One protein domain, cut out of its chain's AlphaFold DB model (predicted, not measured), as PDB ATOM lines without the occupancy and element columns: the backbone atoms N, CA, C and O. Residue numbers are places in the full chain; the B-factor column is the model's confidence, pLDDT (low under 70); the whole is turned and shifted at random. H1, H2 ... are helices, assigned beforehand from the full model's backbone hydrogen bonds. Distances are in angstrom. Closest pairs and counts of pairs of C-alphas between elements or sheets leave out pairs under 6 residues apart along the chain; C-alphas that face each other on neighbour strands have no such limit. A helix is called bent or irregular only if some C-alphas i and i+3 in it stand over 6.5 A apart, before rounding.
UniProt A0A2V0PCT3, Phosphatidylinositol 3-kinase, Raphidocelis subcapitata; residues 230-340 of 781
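AT A GLANCE: This is residues 230 to 340 of the 781 residues of the protein "Phosphatidylinositol 3-kinase" of Raphidocelis subcapitata (UniProt A0A2V0PCT3). Three helical hairpins, H1 with H2, H3 with H4 and H5 with H6, stand side by side along the longest axis as a short solenoid in two layers, with H1, H3 and H5 in one and H2, H4 and H6 in the other. The tail, residues 230 to 236, lies at the H1 end. The printed part has 111 residues with six named helices, H1 to H6, and no named strand: all helix. It is compact, with a radius of gyration of the C-alphas of 13.6 A and spans of 40 by 29 by 21 A.

IN THESE COORDINATES: H1 is residues 237 to 244, from C-alpha 237 at (188.872, 183.213, 169.394). H2 is 252 to 263. H3, 267 to 283, 22.6 A long, is irregular: C-alphas 272 and 275 are 7.6 A apart, and it has a kink of 60 degrees near residue 274. H4 is 290 to 301 and H5 303 to 314. H6, 323 to 338, 22.2 A long, ends with C-alpha 338 at (157.387, 195.410, 168.976).

HOW THE PARTS SIT: For each two helices that touch, the residues named are those of their closest C-alphas. H1 touches H2 at Ala 241 and Ala 258, 4.4 A. H2 touches H4, the hub, at Val 259 and Leu 291, 6.0 A, with residues 290 to 294 of H4 alone. H3, H4, H5 and H6 form an up-and-down bundle, each running against the one before. H3 and H4 only just touch, with 3 pairs of C-alphas within 8 A, at Leu 281 and Ala 292, 6.9 A. H3 touches H5 at Leu 275 and Tyr 312, 6.7 A, a shallow tilt of 24 degrees. H4 touches H6 at Ile 296 and Leu 333, 5.5 A. H5 touches H6 at Leu 313 and Ala 326, 5.3 A, opposite ways. H1 and H6 are apart. Every O i to N i+4 pair is within hydrogen-bond range in H1, H2, H5 and H6, against 7 of 13 in H3 and 7 of 8 in H4.

THE WHOLE: The C-alphas farthest apart, of Asp 230 and Asp 318, are 43.7 A apart. The printed part has no cut and no long link. Mean pLDDT of the printed part is 82.5; residues 230 to 244 and 247 to 254 are under 70.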
ATOM      1  N   ASP A 230     187.911 172.299 159.751       41.62
ATOM      2  CA  ASP A 230     189.160 171.531 159.647       41.62
ATOM      3  C   ASP A 230     190.119 171.753 160.842       41.62
ATOM      4  O   ASP A 230     191.168 171.114 160.923       41.62
ATOM      5  N   VAL A 231     189.798 172.667 161.772       41.53
ATOM      6  CA  VAL A 231     190.669 173.061 162.898       41.53
ATOM      7  C   VAL A 231     189.867 173.119 164.215       41.53
ATOM      8  O   VAL A 231     188.768 173.682 164.228       41.53
ATOM      9  N   PRO A 232     190.373 172.553 165.335       39.16
ATOM     10  CA  PRO A 232     189.677 172.559 166.625       39.16
ATOM     11  C   PRO A 232     189.479 173.975 167.194       39.16
ATOM     12  O   PRO A 232     190.310 174.862 167.013       39.16
ATOM     13  N   ARG A 233     188.362 174.186 167.905       44.66
ATOM     14  CA  ARG A 233     187.993 175.469 168.535       44.66
ATOM     15  C   ARG A 233     188.957 175.792 169.688       44.66
ATOM     16  O   ARG A 233     189.018 175.032 170.649       44.66
ATOM     17  N   CYS A 234     189.660 176.925 169.628       37.34
ATOM     18  CA  CYS A 234     190.689 177.310 170.605       37.34
ATOM     19  C   CYS A 234     190.389 178.673 171.272       37.34
ATOM     20  O   CYS A 234     189.936 179.606 170.617       37.34
ATOM     21  N   GLY A 235     190.689 178.826 172.568       38.00
ATOM     22  CA  GLY A 235     190.284 179.969 173.417       38.00
ATOM     23  C   GLY A 235     190.826 181.374 173.076       38.00
ATOM     24  O   GLY A 235     190.470 182.330 173.751       38.00
ATOM     25  N   TRP A 236     191.647 181.540 172.035       43.28
ATOM     26  CA  TRP A 236     192.094 182.849 171.513       43.28
ATOM     27  C   TRP A 236     191.086 183.499 170.538       43.28
ATOM     28  O   TRP A 236     191.319 184.591 170.018       43.28
ATOM     29  N   LEU A 237     189.950 182.832 170.309       44.12
ATOM     30  CA  LEU A 237     188.872 183.213 169.394       44.12
ATOM     31  C   LEU A 237     188.218 184.579 169.688       44.12
ATOM     32  O   LEU A 237     187.677 185.186 168.770       44.12
ATOM     33  N   ASP A 238     188.319 185.113 170.907       47.38
ATOM     34  CA  ASP A 238     187.682 186.389 171.288       47.38
ATOM     35  C   ASP A 238     188.428 187.610 170.732       47.38
ATOM     36  O   ASP A 238     187.821 188.569 170.243       47.38
ATOM     37  N   ALA A 239     189.763 187.544 170.746       47.88
ATOM     38  CA  ALA A 239     190.625 188.540 170.115       47.88
ATOM     39  C   ALA A 239     190.534 188.449 168.581       47.88
ATOM     40  O   ALA A 239     190.539 189.467 167.891       47.88
ATOM     41  N   LEU A 240     190.368 187.233 168.048       50.03
ATOM     42  CA  LEU A 240     190.176 186.989 166.619       50.03
ATOM     43  C   LEU A 240     188.836 187.490 166.108       50.03
ATOM     44  O   LEU A 240     188.829 188.202 165.120       50.03
ATOM     45  N   ALA A 241     187.715 187.165 166.753       53.50
ATOM     46  CA  ALA A 241     186.398 187.574 166.266       53.50
ATOM     47  C   ALA A 241     186.290 189.102 166.165       53.50
ATOM     48  O   ALA A 241     185.787 189.619 165.172       53.50
ATOM     49  N   SER A 242     186.853 189.826 167.136       53.41
ATOM     50  CA  SER A 242     186.913 191.291 167.102       53.41
ATOM     51  C   SER A 242     187.836 191.808 165.988       53.41
ATOM     52  O   SER A 242     187.475 192.748 165.285       53.41
ATOM     53  N   ARG A 243     188.991 191.165 165.757       64.75
ATOM     54  CA  ARG A 243     189.901 191.501 164.646       64.75
ATOM     55  C   ARG A 243     189.299 191.178 163.276       64.75
ATOM     56  O   ARG A 243     189.444 191.962 162.358       64.75
ATOM     57  N   LEU A 244     188.572 190.074 163.135       64.69
ATOM     58  CA  LEU A 244     187.894 189.678 161.894       64.69
ATOM     59  C   LEU A 244     186.704 190.588 161.550       64.69
ATOM     60  O   LEU A 244     186.228 190.573 160.417       64.69
ATOM     61  N   LEU A 245     186.220 191.370 162.518       74.75
ATOM     62  CA  LEU A 245     185.215 192.408 162.307       74.75
ATOM     63  C   LEU A 245     185.826 193.792 162.035       74.75
ATOM     64  O   LEU A 245     185.072 194.746 161.810       74.75
ATOM     65  N   SER A 246     187.159 193.904 162.001       71.19
ATOM     66  CA  SER A 246     187.868 195.151 161.725       71.19
ATOM     67  C   SER A 246     187.696 195.647 160.280       71.19
ATOM     68  O   SER A 246     187.194 194.905 159.426       71.19
ATOM     69  N   PRO A 247     188.113 196.894 159.981       67.06
ATOM     70  CA  PRO A 247     188.145 197.423 158.616       67.06
ATOM     71  C   PRO A 247     188.999 196.597 157.644       67.06
ATOM     72  O   PRO A 247     188.764 196.658 156.433       67.06
ATOM     73  N   ASP A 248     189.968 195.831 158.156       66.62
ATOM     74  CA  ASP A 248     190.906 195.040 157.351       66.62
ATOM     75  C   ASP A 248     190.202 193.881 156.629       66.62
ATOM     76  O   ASP A 248     190.622 193.451 155.554       66.62
ATOM     77  N   PHE A 249     189.098 193.380 157.196       65.62
ATOM     78  CA  PHE A 249     188.378 192.210 156.697       65.62
ATOM     79  C   PHE A 249     187.000 192.599 156.156       65.62
ATOM     80  O   PHE A 249     186.013 192.724 156.885       65.62
ATOM     81  N   LYS A 250     186.923 192.731 154.827       67.19
ATOM     82  CA  LYS A 250     185.683 193.039 154.085       67.19
ATOM     83  C   LYS A 250     184.941 191.800 153.573       67.19
ATOM     84  O   LYS A 250     183.835 191.917 153.051       67.19
ATOM     85  N   ASN A 251     185.549 190.616 153.679       66.62
ATOM     86  CA  ASN A 251     184.965 189.375 153.176       66.62
ATOM     87  C   ASN A 251     183.778 188.933 154.054       66.62
ATOM     88  O   ASN A 251     183.937 188.698 155.252       66.62
ATOM     89  N   ASP A 252     182.604 188.788 153.439       69.38
ATOM     90  CA  ASP A 252     181.354 188.447 154.127       69.38
ATOM     91  C   ASP A 252     181.415 187.091 154.850       69.38
ATOM     92  O   ASP A 252     180.918 186.976 155.967       69.38
ATOM     93  N   GLU A 253     182.074 186.075 154.288       64.44
ATOM     94  CA  GLU A 253     182.206 184.752 154.920       64.44
ATOM     95  C   GLU A 253     183.115 184.799 156.156       64.44
ATOM     96  O   GLU A 253     182.812 184.199 157.188       64.44
ATOM     97  N   VAL A 254     184.196 185.584 156.097       66.31
ATOM     98  CA  VAL A 254     185.103 185.790 157.239       66.31
ATOM     99  C   VAL A 254     184.371 186.484 158.389       66.31
ATOM    100  O   VAL A 254     184.427 186.030 159.534       66.31
ATOM    101  N   ARG A 255     183.614 187.542 158.082       75.31
ATOM    102  CA  ARG A 255     182.789 188.247 159.073       75.31
ATOM    103  C   ARG A 255     181.660 187.360 159.602       75.31
ATOM    104  O   ARG A 255     181.347 187.397 160.787       75.31
ATOM    105  N   SER A 256     181.090 186.503 158.755       72.44
ATOM    106  CA  SER A 256     180.078 185.515 159.153       72.44
ATOM    107  C   SER A 256     180.624 184.513 160.162       72.44
ATOM    108  O   SER A 256     179.950 184.206 161.146       72.44
ATOM    109  N   HIS A 257     181.853 184.041 159.958       71.25
ATOM    110  CA  HIS A 257     182.534 183.189 160.922       71.25
ATOM    111  C   HIS A 257     182.763 183.920 162.251       71.25
ATOM    112  O   HIS A 257     182.448 183.372 163.305       71.25
ATOM    113  N   ALA A 258     183.218 185.176 162.214       75.81
ATOM    114  CA  ALA A 258     183.376 185.990 163.419       75.81
ATOM    115  C   ALA A 258     182.058 186.121 164.206       75.81
ATOM    116  O   ALA A 258     182.034 185.931 165.421       75.81
ATOM    117  N   VAL A 259     180.936 186.348 163.513       85.31
ATOM    118  CA  VAL A 259     179.602 186.373 164.133       85.31
ATOM    119  C   VAL A 259     179.230 185.012 164.733       85.31
ATOM    120  O   VAL A 259     178.689 184.971 165.834       85.31
ATOM    121  N   ALA A 260     179.548 183.895 164.074       78.06
ATOM    122  CA  ALA A 260     179.289 182.556 164.615       78.06
ATOM    123  C   ALA A 260     180.074 182.273 165.911       78.06
ATOM    124  O   ALA A 260     179.581 181.584 166.804       78.06
ATOM    125  N   VAL A 261     181.275 182.837 166.047       77.06
ATOM    126  CA  VAL A 261     182.066 182.771 167.285       77.06
ATOM    127  C   VAL A 261     181.404 183.591 168.393       77.06
ATOM    128  O   VAL A 261     181.222 183.088 169.500       77.06
ATOM    129  N   LEU A 262     180.966 184.817 168.084       83.75
ATOM    130  CA  LEU A 262     180.234 185.673 169.028       83.75
ATOM    131  C   LEU A 262     178.897 185.057 169.460       83.75
ATOM    132  O   LEU A 262     178.476 185.222 170.601       83.75
ATOM    133  N   GLN A 263     178.243 184.292 168.585       84.56
ATOM    134  CA  GLN A 263     177.011 183.573 168.910       84.56
ATOM    135  C   GLN A 263     177.182 182.524 170.009       84.56
ATOM    136  O   GLN A 263     176.198 182.219 170.676       84.56
ATOM    137  N   ALA A 264     178.387 181.998 170.227       80.75
ATOM    138  CA  ALA A 264     178.650 181.051 171.308       80.75
ATOM    139  C   ALA A 264     178.819 181.727 172.681       80.75
ATOM    140  O   ALA A 264     178.886 181.029 173.691       80.75
ATOM    141  N   LYS A 265     178.909 183.061 172.730       82.19
ATOM    142  CA  LYS A 265     179.133 183.818 173.965       82.19
ATOM    143  C   LYS A 265     177.846 184.075 174.738       82.19
ATOM    144  O   LYS A 265     176.753 184.142 174.164       82.19
ATOM    145  N   ASP A 266     177.992 184.217 176.050       86.06
ATOM    146  CA  ASP A 266     176.916 184.679 176.918       86.06
ATOM    147  C   ASP A 266     176.702 186.197 176.781       86.06
ATOM    148  O   ASP A 266     177.553 186.935 176.275       86.06
ATOM    149  N   ASP A 267     175.524 186.665 177.191       87.06
ATOM    150  CA  ASP A 267     175.157 188.074 177.048       87.06
ATOM    151  C   ASP A 267     175.992 188.987 177.956       87.06
ATOM    152  O   ASP A 267     176.295 190.115 177.572       87.06
ATOM    153  N   GLU A 268     176.384 188.516 179.144       84.88
ATOM    154  CA  GLU A 268     177.181 189.305 180.085       84.88
ATOM    155  C   GLU A 268     178.573 189.605 179.525       84.88
ATOM    156  O   GLU A 268     179.085 190.704 179.702       84.88
ATOM    157  N   GLU A 269     179.191 188.654 178.827       83.62
ATOM    158  CA  GLU A 269     180.439 188.809 178.089       83.62
ATOM    159  C   GLU A 269     180.265 189.717 176.874       83.62
ATOM    160  O   GLU A 269     181.052 190.650 176.706       83.62
ATOM    161  N   LEU A 270     179.204 189.536 176.086       87.69
ATOM    162  CA  LEU A 270     178.946 190.383 174.920       87.69
ATOM    163  C   LEU A 270     178.709 191.855 175.286       87.69
ATOM    164  O   LEU A 270     179.130 192.733 174.536       87.69
ATOM    165  N   LEU A 271     178.097 192.147 176.436       88.00
ATOM    166  CA  LEU A 271     177.882 193.521 176.901       88.00
ATOM    167  C   LEU A 271     179.192 194.304 177.099       88.00
ATOM    168  O   LEU A 271     179.207 195.509 176.853       88.00
ATOM    169  N   TYR A 272     180.308 193.649 177.451       84.00
ATOM    170  CA  TYR A 272     181.618 194.319 177.539       84.00
ATOM    171  C   TYR A 272     182.168 194.738 176.179       84.00
ATOM    172  O   TYR A 272     183.003 195.637 176.130       84.00
ATOM    173  N   TYR A 273     181.711 194.112 175.095       85.75
ATOM    174  CA  TYR A 273     182.164 194.379 173.729       85.75
ATOM    175  C   TYR A 273     181.114 195.113 172.892       85.75
ATOM    176  O   TYR A 273     181.393 195.489 171.756       85.75
ATOM    177  N   LEU A 274     179.905 195.319 173.424       91.31
ATOM    178  CA  LEU A 274     178.760 195.797 172.654       91.31
ATOM    179  C   LEU A 274     179.032 197.140 171.970       91.31
ATOM    180  O   LEU A 274     178.672 197.287 170.805       91.31
ATOM    181  N   LEU A 275     179.717 198.079 172.631       91.06
ATOM    182  CA  LEU A 275     180.091 199.345 171.990       91.06
ATOM    183  C   LEU A 275     180.943 199.095 170.737       91.06
ATOM    184  O   LEU A 275     180.622 199.602 169.668       91.06
ATOM    185  N   GLN A 276     181.979 198.259 170.835       88.75
ATOM    186  CA  GLN A 276     182.862 197.928 169.713       88.75
ATOM    187  C   GLN A 276     182.135 197.137 168.627       88.75
ATOM    188  O   GLN A 276     182.410 197.338 167.449       88.75
ATOM    189  N   LEU A 277     181.184 196.272 168.990       91.44
ATOM    190  CA  LEU A 277     180.350 195.555 168.024       91.44
ATOM    191  C   LEU A 277     179.408 196.501 167.270       91.44
ATOM    192  O   LEU A 277     179.201 196.318 166.071       91.44
ATOM    193  N   VAL A 278     178.876 197.532 167.932       92.88
ATOM    194  CA  VAL A 278     178.117 198.599 167.263       92.88
ATOM    195  C   VAL A 278     179.027 199.382 166.319       92.88
ATOM    196  O   VAL A 278     178.655 199.588 165.167       92.88
ATOM    197  N   GLN A 279     180.248 199.730 166.740       90.31
ATOM    198  CA  GLN A 279     181.211 200.386 165.848       90.31
ATOM    199  C   GLN A 279     181.630 199.488 164.674       90.31
ATOM    200  O   GLN A 279     181.795 199.974 163.558       90.31
ATOM    201  N   ALA A 280     181.706 198.168 164.864       89.81
ATOM    202  CA  ALA A 280     182.004 197.218 163.795       89.81
ATOM    203  C   ALA A 280     180.937 197.197 162.685       89.81
ATOM    204  O   ALA A 280     181.256 196.860 161.543       89.81
ATOM    205  N   LEU A 281     179.693 197.612 162.977       91.62
ATOM    206  CA  LEU A 281     178.650 197.781 161.959       91.62
ATOM    207  C   LEU A 281     179.030 198.829 160.909       91.62
ATOM    208  O   LEU A 281     178.528 198.746 159.791       91.62
ATOM    209  N   ARG A 282     179.928 199.777 161.214       89.81
ATOM    210  CA  ARG A 282     180.458 200.755 160.245       89.81
ATOM    211  C   ARG A 282     181.155 200.072 159.065       89.81
ATOM    212  O   ARG A 282     181.084 200.563 157.943       89.81
ATOM    213  N   PHE A 283     181.774 198.917 159.300       85.56
ATOM    214  CA  PHE A 283     182.596 198.211 158.311       85.56
ATOM    215  C   PHE A 283     181.829 197.140 157.524       85.56
ATOM    216  O   PHE A 283     182.394 196.472 156.664       85.56
ATOM    217  N   GLU A 284     180.532 196.979 157.789       85.62
ATOM    218  CA  GLU A 284     179.687 196.033 157.061       85.62
ATOM    219  C   GLU A 284     179.407 196.492 155.622       85.62
ATOM    220  O   GLU A 284     179.303 197.684 155.322       85.62
ATOM    221  N   ALA A 285     179.248 195.536 154.705       83.00
ATOM    222  CA  ALA A 285     178.929 195.835 153.306       83.00
ATOM    223  C   ALA A 285     177.446 196.194 153.094       83.00
ATOM    224  O   ALA A 285     177.100 196.871 152.127       83.00
ATOM    225  N   VAL A 286     176.570 195.730 153.987       86.50
ATOM    226  CA  VAL A 286     175.114 195.916 153.930       86.50
ATOM    227  C   VAL A 286     174.583 196.328 155.299       86.50
ATOM    228  O   VAL A 286     175.129 195.912 156.318       86.50
ATOM    229  N   ASP A 287     173.502 197.111 155.329       88.69
ATOM    230  CA  ASP A 287     172.988 197.690 156.579       88.69
ATOM    231  C   ASP A 287     172.460 196.623 157.543       88.69
ATOM    232  O   ASP A 287     172.851 196.565 158.707       88.69
ATOM    233  N   LEU A 288     171.642 195.698 157.034       90.94
ATOM    234  CA  LEU A 288     171.214 194.506 157.766       90.94
ATOM    235  C   LEU A 288     172.182 193.353 157.482       90.94
ATOM    236  O   LEU A 288     171.860 192.411 156.751       90.94
ATOM    237  N   SER A 289     173.388 193.437 158.034       90.88
ATOM    238  CA  SER A 289     174.403 192.379 157.981       90.88
ATOM    239  C   SER A 289     174.073 191.199 158.908       90.88
ATOM    240  O   SER A 289     173.078 191.211 159.642       90.88
ATOM    241  N   ARG A 290     174.893 190.137 158.889       89.94
ATOM    242  CA  ARG A 290     174.773 189.052 159.883       89.94
ATOM    243  C   ARG A 290     175.060 189.555 161.298       89.94
ATOM    244  O   ARG A 290     174.362 189.136 162.217       89.94
ATOM    245  N   LEU A 291     176.007 190.484 161.456       93.06
ATOM    246  CA  LEU A 291     176.292 191.130 162.737       93.06
ATOM    247  C   LEU A 291     175.080 191.932 163.233       93.06
ATOM    248  O   LEU A 291     174.655 191.737 164.367       93.06
ATOM    249  N   ALA A 292     174.460 192.753 162.377       95.88
ATOM    250  CA  ALA A 292     173.269 193.527 162.743       95.88
ATOM    251  C   ALA A 292     172.115 192.620 163.198       95.88
ATOM    252  O   ALA A 292     171.546 192.818 164.271       95.88
ATOM    253  N   ARG A 293     171.809 191.568 162.424       95.81
ATOM    254  CA  ARG A 293     170.764 190.595 162.790       95.81
ATOM    255  C   ARG A 293     171.081 189.863 164.091       95.81
ATOM    256  O   ARG A 293     170.174 189.625 164.879       95.81
ATOM    257  N   PHE A 294     172.345 189.512 164.317       95.25
ATOM    258  CA  PHE A 294     172.789 188.886 165.558       95.25
ATOM    259  C   PHE A 294     172.562 189.797 166.772       95.25
ATOM    260  O   PHE A 294     171.977 189.347 167.756       95.25
ATOM    261  N   LEU A 295     172.962 191.070 166.690       96.38
ATOM    262  CA  LEU A 295     172.766 192.038 167.775       96.38
ATOM    263  C   LEU A 295     171.277 192.254 168.075       96.38
ATOM    264  O   LEU A 295     170.883 192.243 169.239       96.38
ATOM    265  N   ILE A 296     170.441 192.370 167.036       96.81
ATOM    266  CA  ILE A 296     168.984 192.494 167.184       96.81
ATOM    267  C   ILE A 296     168.392 191.238 167.837       96.81
ATOM    268  O   ILE A 296     167.604 191.346 168.772       96.81
ATOM    269  N   ALA A 297     168.799 190.042 167.402       95.38
ATOM    270  CA  ALA A 297     168.311 188.786 167.971       95.38
ATOM    271  C   ALA A 297     168.697 188.606 169.451       95.38
ATOM    272  O   ALA A 297     167.932 188.035 170.222       95.38
ATOM    273  N   ARG A 298     169.870 189.100 169.872       95.06
ATOM    274  CA  ARG A 298     170.262 189.125 171.291       95.06
ATOM    275  C   ARG A 298     169.459 190.158 172.083       95.06
ATOM    276  O   ARG A 298     168.995 189.864 173.182       95.06
ATOM    277  N   ALA A 299     169.232 191.335 171.504       95.81
ATOM    278  CA  ALA A 299     168.445 192.396 172.122       95.81
ATOM    279  C   ALA A 299     166.992 191.979 172.413       95.81
ATOM    280  O   ALA A 299     166.470 192.300 173.477       95.81
ATOM    281  N   THR A 300     166.339 191.224 171.527       94.31
ATOM    282  CA  THR A 300     164.956 190.772 171.767       94.31
ATOM    283  C   THR A 300     164.832 189.780 172.926       94.31
ATOM    284  O   THR A 300     163.783 189.718 173.568       94.31
ATOM    285  N   ALA A 301     165.894 189.032 173.239       91.94
ATOM    286  CA  ALA A 301     165.929 188.124 174.383       91.94
ATOM    287  C   ALA A 301     166.286 188.840 175.700       91.94
ATOM    288  O   ALA A 301     165.768 188.483 176.766       91.94
ATOM    289  N   ASN A 302     167.142 189.867 175.634       93.56
ATOM    290  CA  ASN A 302     167.748 190.508 176.797       93.56
ATOM    291  C   ASN A 302     167.442 192.025 176.870       93.56
ATOM    292  O   ASN A 302     168.029 192.812 176.123       93.56
ATOM    293  N   PRO A 303     166.593 192.471 177.822       92.81
ATOM    294  CA  PRO A 303     166.208 193.879 177.978       92.81
ATOM    295  C   PRO A 303     167.371 194.851 178.217       92.81
ATOM    296  O   PRO A 303     167.329 195.999 177.766       92.81
ATOM    297  N   ALA A 304     168.420 194.412 178.919       93.06
ATOM    298  CA  ALA A 304     169.597 195.245 179.145       93.06
ATOM    299  C   ALA A 304     170.378 195.434 177.840       93.06
ATOM    300  O   ALA A 304     170.748 196.557 177.498       93.06
ATOM    301  N   PHE A 305     170.544 194.355 177.072       95.12
ATOM    302  CA  PHE A 305     171.172 194.391 175.754       95.12
ATOM    303  C   PHE A 305     170.402 195.293 174.781       95.12
ATOM    304  O   PHE A 305     171.015 196.116 174.106       95.12
ATOM    305  N   ALA A 306     169.066 195.207 174.758       96.44
ATOM    306  CA  ALA A 306     168.218 196.098 173.962       96.44
ATOM    307  C   ALA A 306     168.394 197.571 174.335       96.44
ATOM    308  O   ALA A 306     168.522 198.417 173.451       96.44
ATOM    309  N   THR A 307     168.436 197.870 175.636       96.06
ATOM    310  CA  THR A 307     168.614 199.238 176.132       96.06
ATOM    311  C   THR A 307     169.956 199.812 175.678       96.06
ATOM    312  O   THR A 307     169.996 200.893 175.097       96.06
ATOM    313  N   PHE A 308     171.061 199.091 175.883       96.38
ATOM    314  CA  PHE A 308     172.382 199.574 175.471       96.38
ATOM    315  C   PHE A 308     172.526 199.664 173.949       96.38
ATOM    316  O   PHE A 308     173.042 200.664 173.455       96.38
ATOM    317  N   LEU A 309     172.013 198.682 173.197       97.06
ATOM    318  CA  LEU A 309     172.027 198.720 171.734       97.06
ATOM    319  C   LEU A 309     171.251 199.932 171.196       97.06
ATOM    320  O   LEU A 309     171.724 200.590 170.274       97.06
ATOM    321  N   HIS A 310     170.098 200.258 171.793       97.00
ATOM    322  CA  HIS A 310     169.342 201.464 171.461       97.00
ATOM    323  C   HIS A 310     170.190 202.726 171.639       97.00
ATOM    324  O   HIS A 310     170.345 203.486 170.685       97.00
ATOM    325  N   TRP A 311     170.753 202.936 172.833       96.56
ATOM    326  CA  TRP A 311     171.505 204.154 173.139       96.56
ATOM    327  C   TRP A 311     172.775 204.281 172.292       96.56
ATOM    328  O   TRP A 311     173.060 205.367 171.802       96.56
ATOM    329  N   TYR A 312     173.494 203.181 172.045       95.00
ATOM    330  CA  TYR A 312     174.715 203.207 171.231       95.00
ATOM    331  C   TYR A 312     174.438 203.472 169.748       95.00
ATOM    332  O   TYR A 312     175.258 204.094 169.086       95.00
ATOM    333  N   LEU A 313     173.299 203.024 169.205       94.81
ATOM    334  CA  LEU A 313     172.892 203.382 167.840       94.81
ATOM    335  C   LEU A 313     172.380 204.827 167.769       94.81
ATOM    336  O   LEU A 313     172.680 205.533 166.810       94.81
ATOM    337  N   PHE A 314     171.632 205.266 168.785       92.94
ATOM    338  CA  PHE A 314     171.058 206.612 168.866       92.94
ATOM    339  C   PHE A 314     172.140 207.699 168.843       92.94
ATOM    340  O   PHE A 314     172.035 208.662 168.090       92.94
ATOM    341  N   THR A 315     173.219 207.520 169.611       91.19
ATOM    342  CA  THR A 315     174.335 208.483 169.704       91.19
ATOM    343  C   THR A 315     175.131 208.643 168.409       91.19
ATOM    344  O   THR A 315     175.965 209.540 168.295       91.19
ATOM    345  N   GLU A 316     174.898 207.760 167.442       90.06
ATOM    346  CA  GLU A 316     175.606 207.699 166.167       90.06
ATOM    347  C   GLU A 316     174.760 208.227 164.998       90.06
ATOM    348  O   GLU A 316     175.242 208.285 163.870       90.06
ATOM    349  N   TRP A 317     173.505 208.631 165.230       88.69
ATOM    350  CA  TRP A 317     172.617 209.108 164.162       88.69
ATOM    351  C   TRP A 317     173.100 210.368 163.456       88.69
ATOM    352  O   TRP A 317     172.885 210.498 162.251       88.69
ATOM    353  N   ASP A 318     173.781 211.254 164.178       85.81
ATOM    354  CA  ASP A 318     174.337 212.483 163.612       85.81
ATOM    355  C   ASP A 318     175.645 212.236 162.831       85.81
ATOM    356  O   ASP A 318     176.175 213.156 162.203       85.81
ATOM    357  N   ASP A 319     176.196 211.012 162.851       86.88
ATOM    358  CA  ASP A 319     177.404 210.681 162.093       86.88
ATOM    359  C   ASP A 319     177.095 210.666 160.580       86.88
ATOM    360  O   ASP A 319     176.237 209.904 160.124       86.88
ATOM    361  N   PRO A 320     177.803 211.459 159.754       85.62
ATOM    362  CA  PRO A 320     177.495 211.585 158.331       85.62
ATOM    363  C   PRO A 320     177.776 210.311 157.519       85.62
ATOM    364  O   PRO A 320     177.201 210.136 156.446       85.62
ATOM    365  N   ALA A 321     178.666 209.433 157.991       85.88
ATOM    366  CA  ALA A 321     179.030 208.196 157.308       85.88
ATOM    367  C   ALA A 321     178.236 206.991 157.834       85.88
ATOM    368  O   ALA A 321     177.858 206.113 157.058       85.88
ATOM    369  N   PHE A 322     177.977 206.939 159.143       90.44
ATOM    370  CA  PHE A 322     177.366 205.787 159.808       90.44
ATOM    371  C   PHE A 322     175.892 205.985 160.180       90.44
ATOM    372  O   PHE A 322     175.151 205.001 160.254       90.44
ATOM    373  N   GLY A 323     175.428 207.225 160.344       91.31
ATOM    374  CA  GLY A 323     174.107 207.539 160.894       91.31
ATOM    375  C   GLY A 323     172.941 206.915 160.127       91.31
ATOM    376  O   GLY A 323     172.022 206.366 160.738       91.31
ATOM    377  N   ALA A 324     173.007 206.883 158.790       92.44
ATOM    378  CA  ALA A 324     171.984 206.241 157.958       92.44
ATOM    379  C   ALA A 324     171.861 204.732 158.239       92.44
ATOM    380  O   ALA A 324     170.754 204.202 158.370       92.44
ATOM    381  N   ARG A 325     172.996 204.042 158.396       93.69
ATOM    382  CA  ARG A 325     173.023 202.620 158.750       93.69
ATOM    383  C   ARG A 325     172.564 202.401 160.184       93.69
ATOM    384  O   ARG A 325     171.745 201.515 160.414       93.69
ATOM    385  N   ALA A 326     173.049 203.204 161.130       94.50
ATOM    386  CA  ALA A 326     172.637 203.126 162.529       94.50
ATOM    387  C   ALA A 326     171.113 203.293 162.673       94.50
ATOM    388  O   ALA A 326     170.470 202.535 163.395       94.50
ATOM    389  N   SER A 327     170.515 204.218 161.914       94.88
ATOM    390  CA  SER A 327     169.064 204.413 161.827       94.88
ATOM    391  C   SER A 327     168.335 203.217 161.215       94.88
ATOM    392  O   SER A 327     167.349 202.755 161.784       94.88
ATOM    393  N   CYS A 328     168.851 202.641 160.127       95.94
ATOM    394  CA  CYS A 328     168.271 201.437 159.528       95.94
ATOM    395  C   CYS A 328     168.284 200.234 160.491       95.94
ATOM    396  O   CYS A 328     167.273 199.547 160.644       95.94
ATOM    397  N   VAL A 329     169.406 199.995 161.177       96.81
ATOM    398  CA  VAL A 329     169.537 198.914 162.168       96.81
ATOM    399  C   VAL A 329     168.627 199.161 163.371       96.81
ATOM    400  O   VAL A 329     167.998 198.226 163.862       96.81
ATOM    401  N   HIS A 330     168.512 200.412 163.827       97.12
ATOM    402  CA  HIS A 330     167.607 200.788 164.915       97.12
ATOM    403  C   HIS A 330     166.136 200.569 164.548       97.12
ATOM    404  O   HIS A 330     165.407 199.971 165.332       97.12
ATOM    405  N   ALA A 331     165.711 200.946 163.340       96.75
ATOM    406  CA  ALA A 331     164.351 200.676 162.873       96.75
ATOM    407  C   ALA A 331     164.038 199.168 162.903       96.75
ATOM    408  O   ALA A 331     163.019 198.755 163.451       96.75
ATOM    409  N   ALA A 332     164.968 198.333 162.427       97.31
ATOM    410  CA  ALA A 332     164.822 196.879 162.490       97.31
ATOM    411  C   ALA A 332     164.816 196.326 163.931       97.31
ATOM    412  O   ALA A 332     164.143 195.331 164.200       97.31
ATOM    413  N   LEU A 333     165.542 196.953 164.865       97.50
ATOM    414  CA  LEU A 333     165.475 196.626 166.293       97.50
ATOM    415  C   LEU A 333     164.082 196.921 166.866       97.50
ATOM    416  O   LEU A 333     163.535 196.085 167.583       97.50
ATOM    417  N   VAL A 334     163.508 198.084 166.550       97.12
ATOM    418  CA  VAL A 334     162.164 198.470 167.010       97.12
ATOM    419  C   VAL A 334     161.112 197.509 166.459       97.12
ATOM    420  O   VAL A 334     160.302 196.993 167.230       97.12
ATOM    421  N   ASP A 335     161.166 197.184 165.168       96.81
ATOM    422  CA  ASP A 335     160.263 196.202 164.554       96.81
ATOM    423  C   ASP A 335     160.374 194.824 165.236       96.81
ATOM    424  O   ASP A 335     159.371 194.170 165.521       96.81
ATOM    425  N   ALA A 336     161.595 194.387 165.561       96.44
ATOM    426  CA  ALA A 336     161.823 193.108 166.227       96.44
ATOM    427  C   ALA A 336     161.332 193.086 167.688       96.44
ATOM    428  O   ALA A 336     160.820 192.063 168.142       96.44
ATOM    429  N   LEU A 337     161.474 194.193 168.427       95.31
ATOM    430  CA  LEU A 337     160.991 194.315 169.808       95.31
ATOM    431  C   LEU A 337     159.460 194.377 169.864       95.31
ATOM    432  O   LEU A 337     158.840 193.646 170.632       95.31
ATOM    433  N   THR A 338     158.848 195.208 169.023       94.81
ATOM    434  CA  THR A 338     157.387 195.410 168.976       94.81
ATOM    435  C   THR A 338     156.631 194.173 168.466       94.81
ATOM    436  O   THR A 338     155.428 194.038 168.686       94.81
ATOM    437  N   GLY A 339     157.331 193.213 167.847       92.00
ATOM    438  CA  GLY A 339     156.765 191.942 167.391       92.00
ATOM    439  C   GLY A 339     156.317 190.974 168.498       92.00
ATOM    440  O   GLY A 339     155.642 189.991 168.195       92.00
ATOM    441  N   ALA A 340     156.664 191.216 169.770       88.88
ATOM    442  CA  ALA A 340     156.263 190.375 170.902       88.88
ATOM    443  C   ALA A 340     155.850 191.216 172.129       88.88
ATOM    444  O   ALA A 340     156.471 192.246 172.380       88.88
TER     445      ALA A 340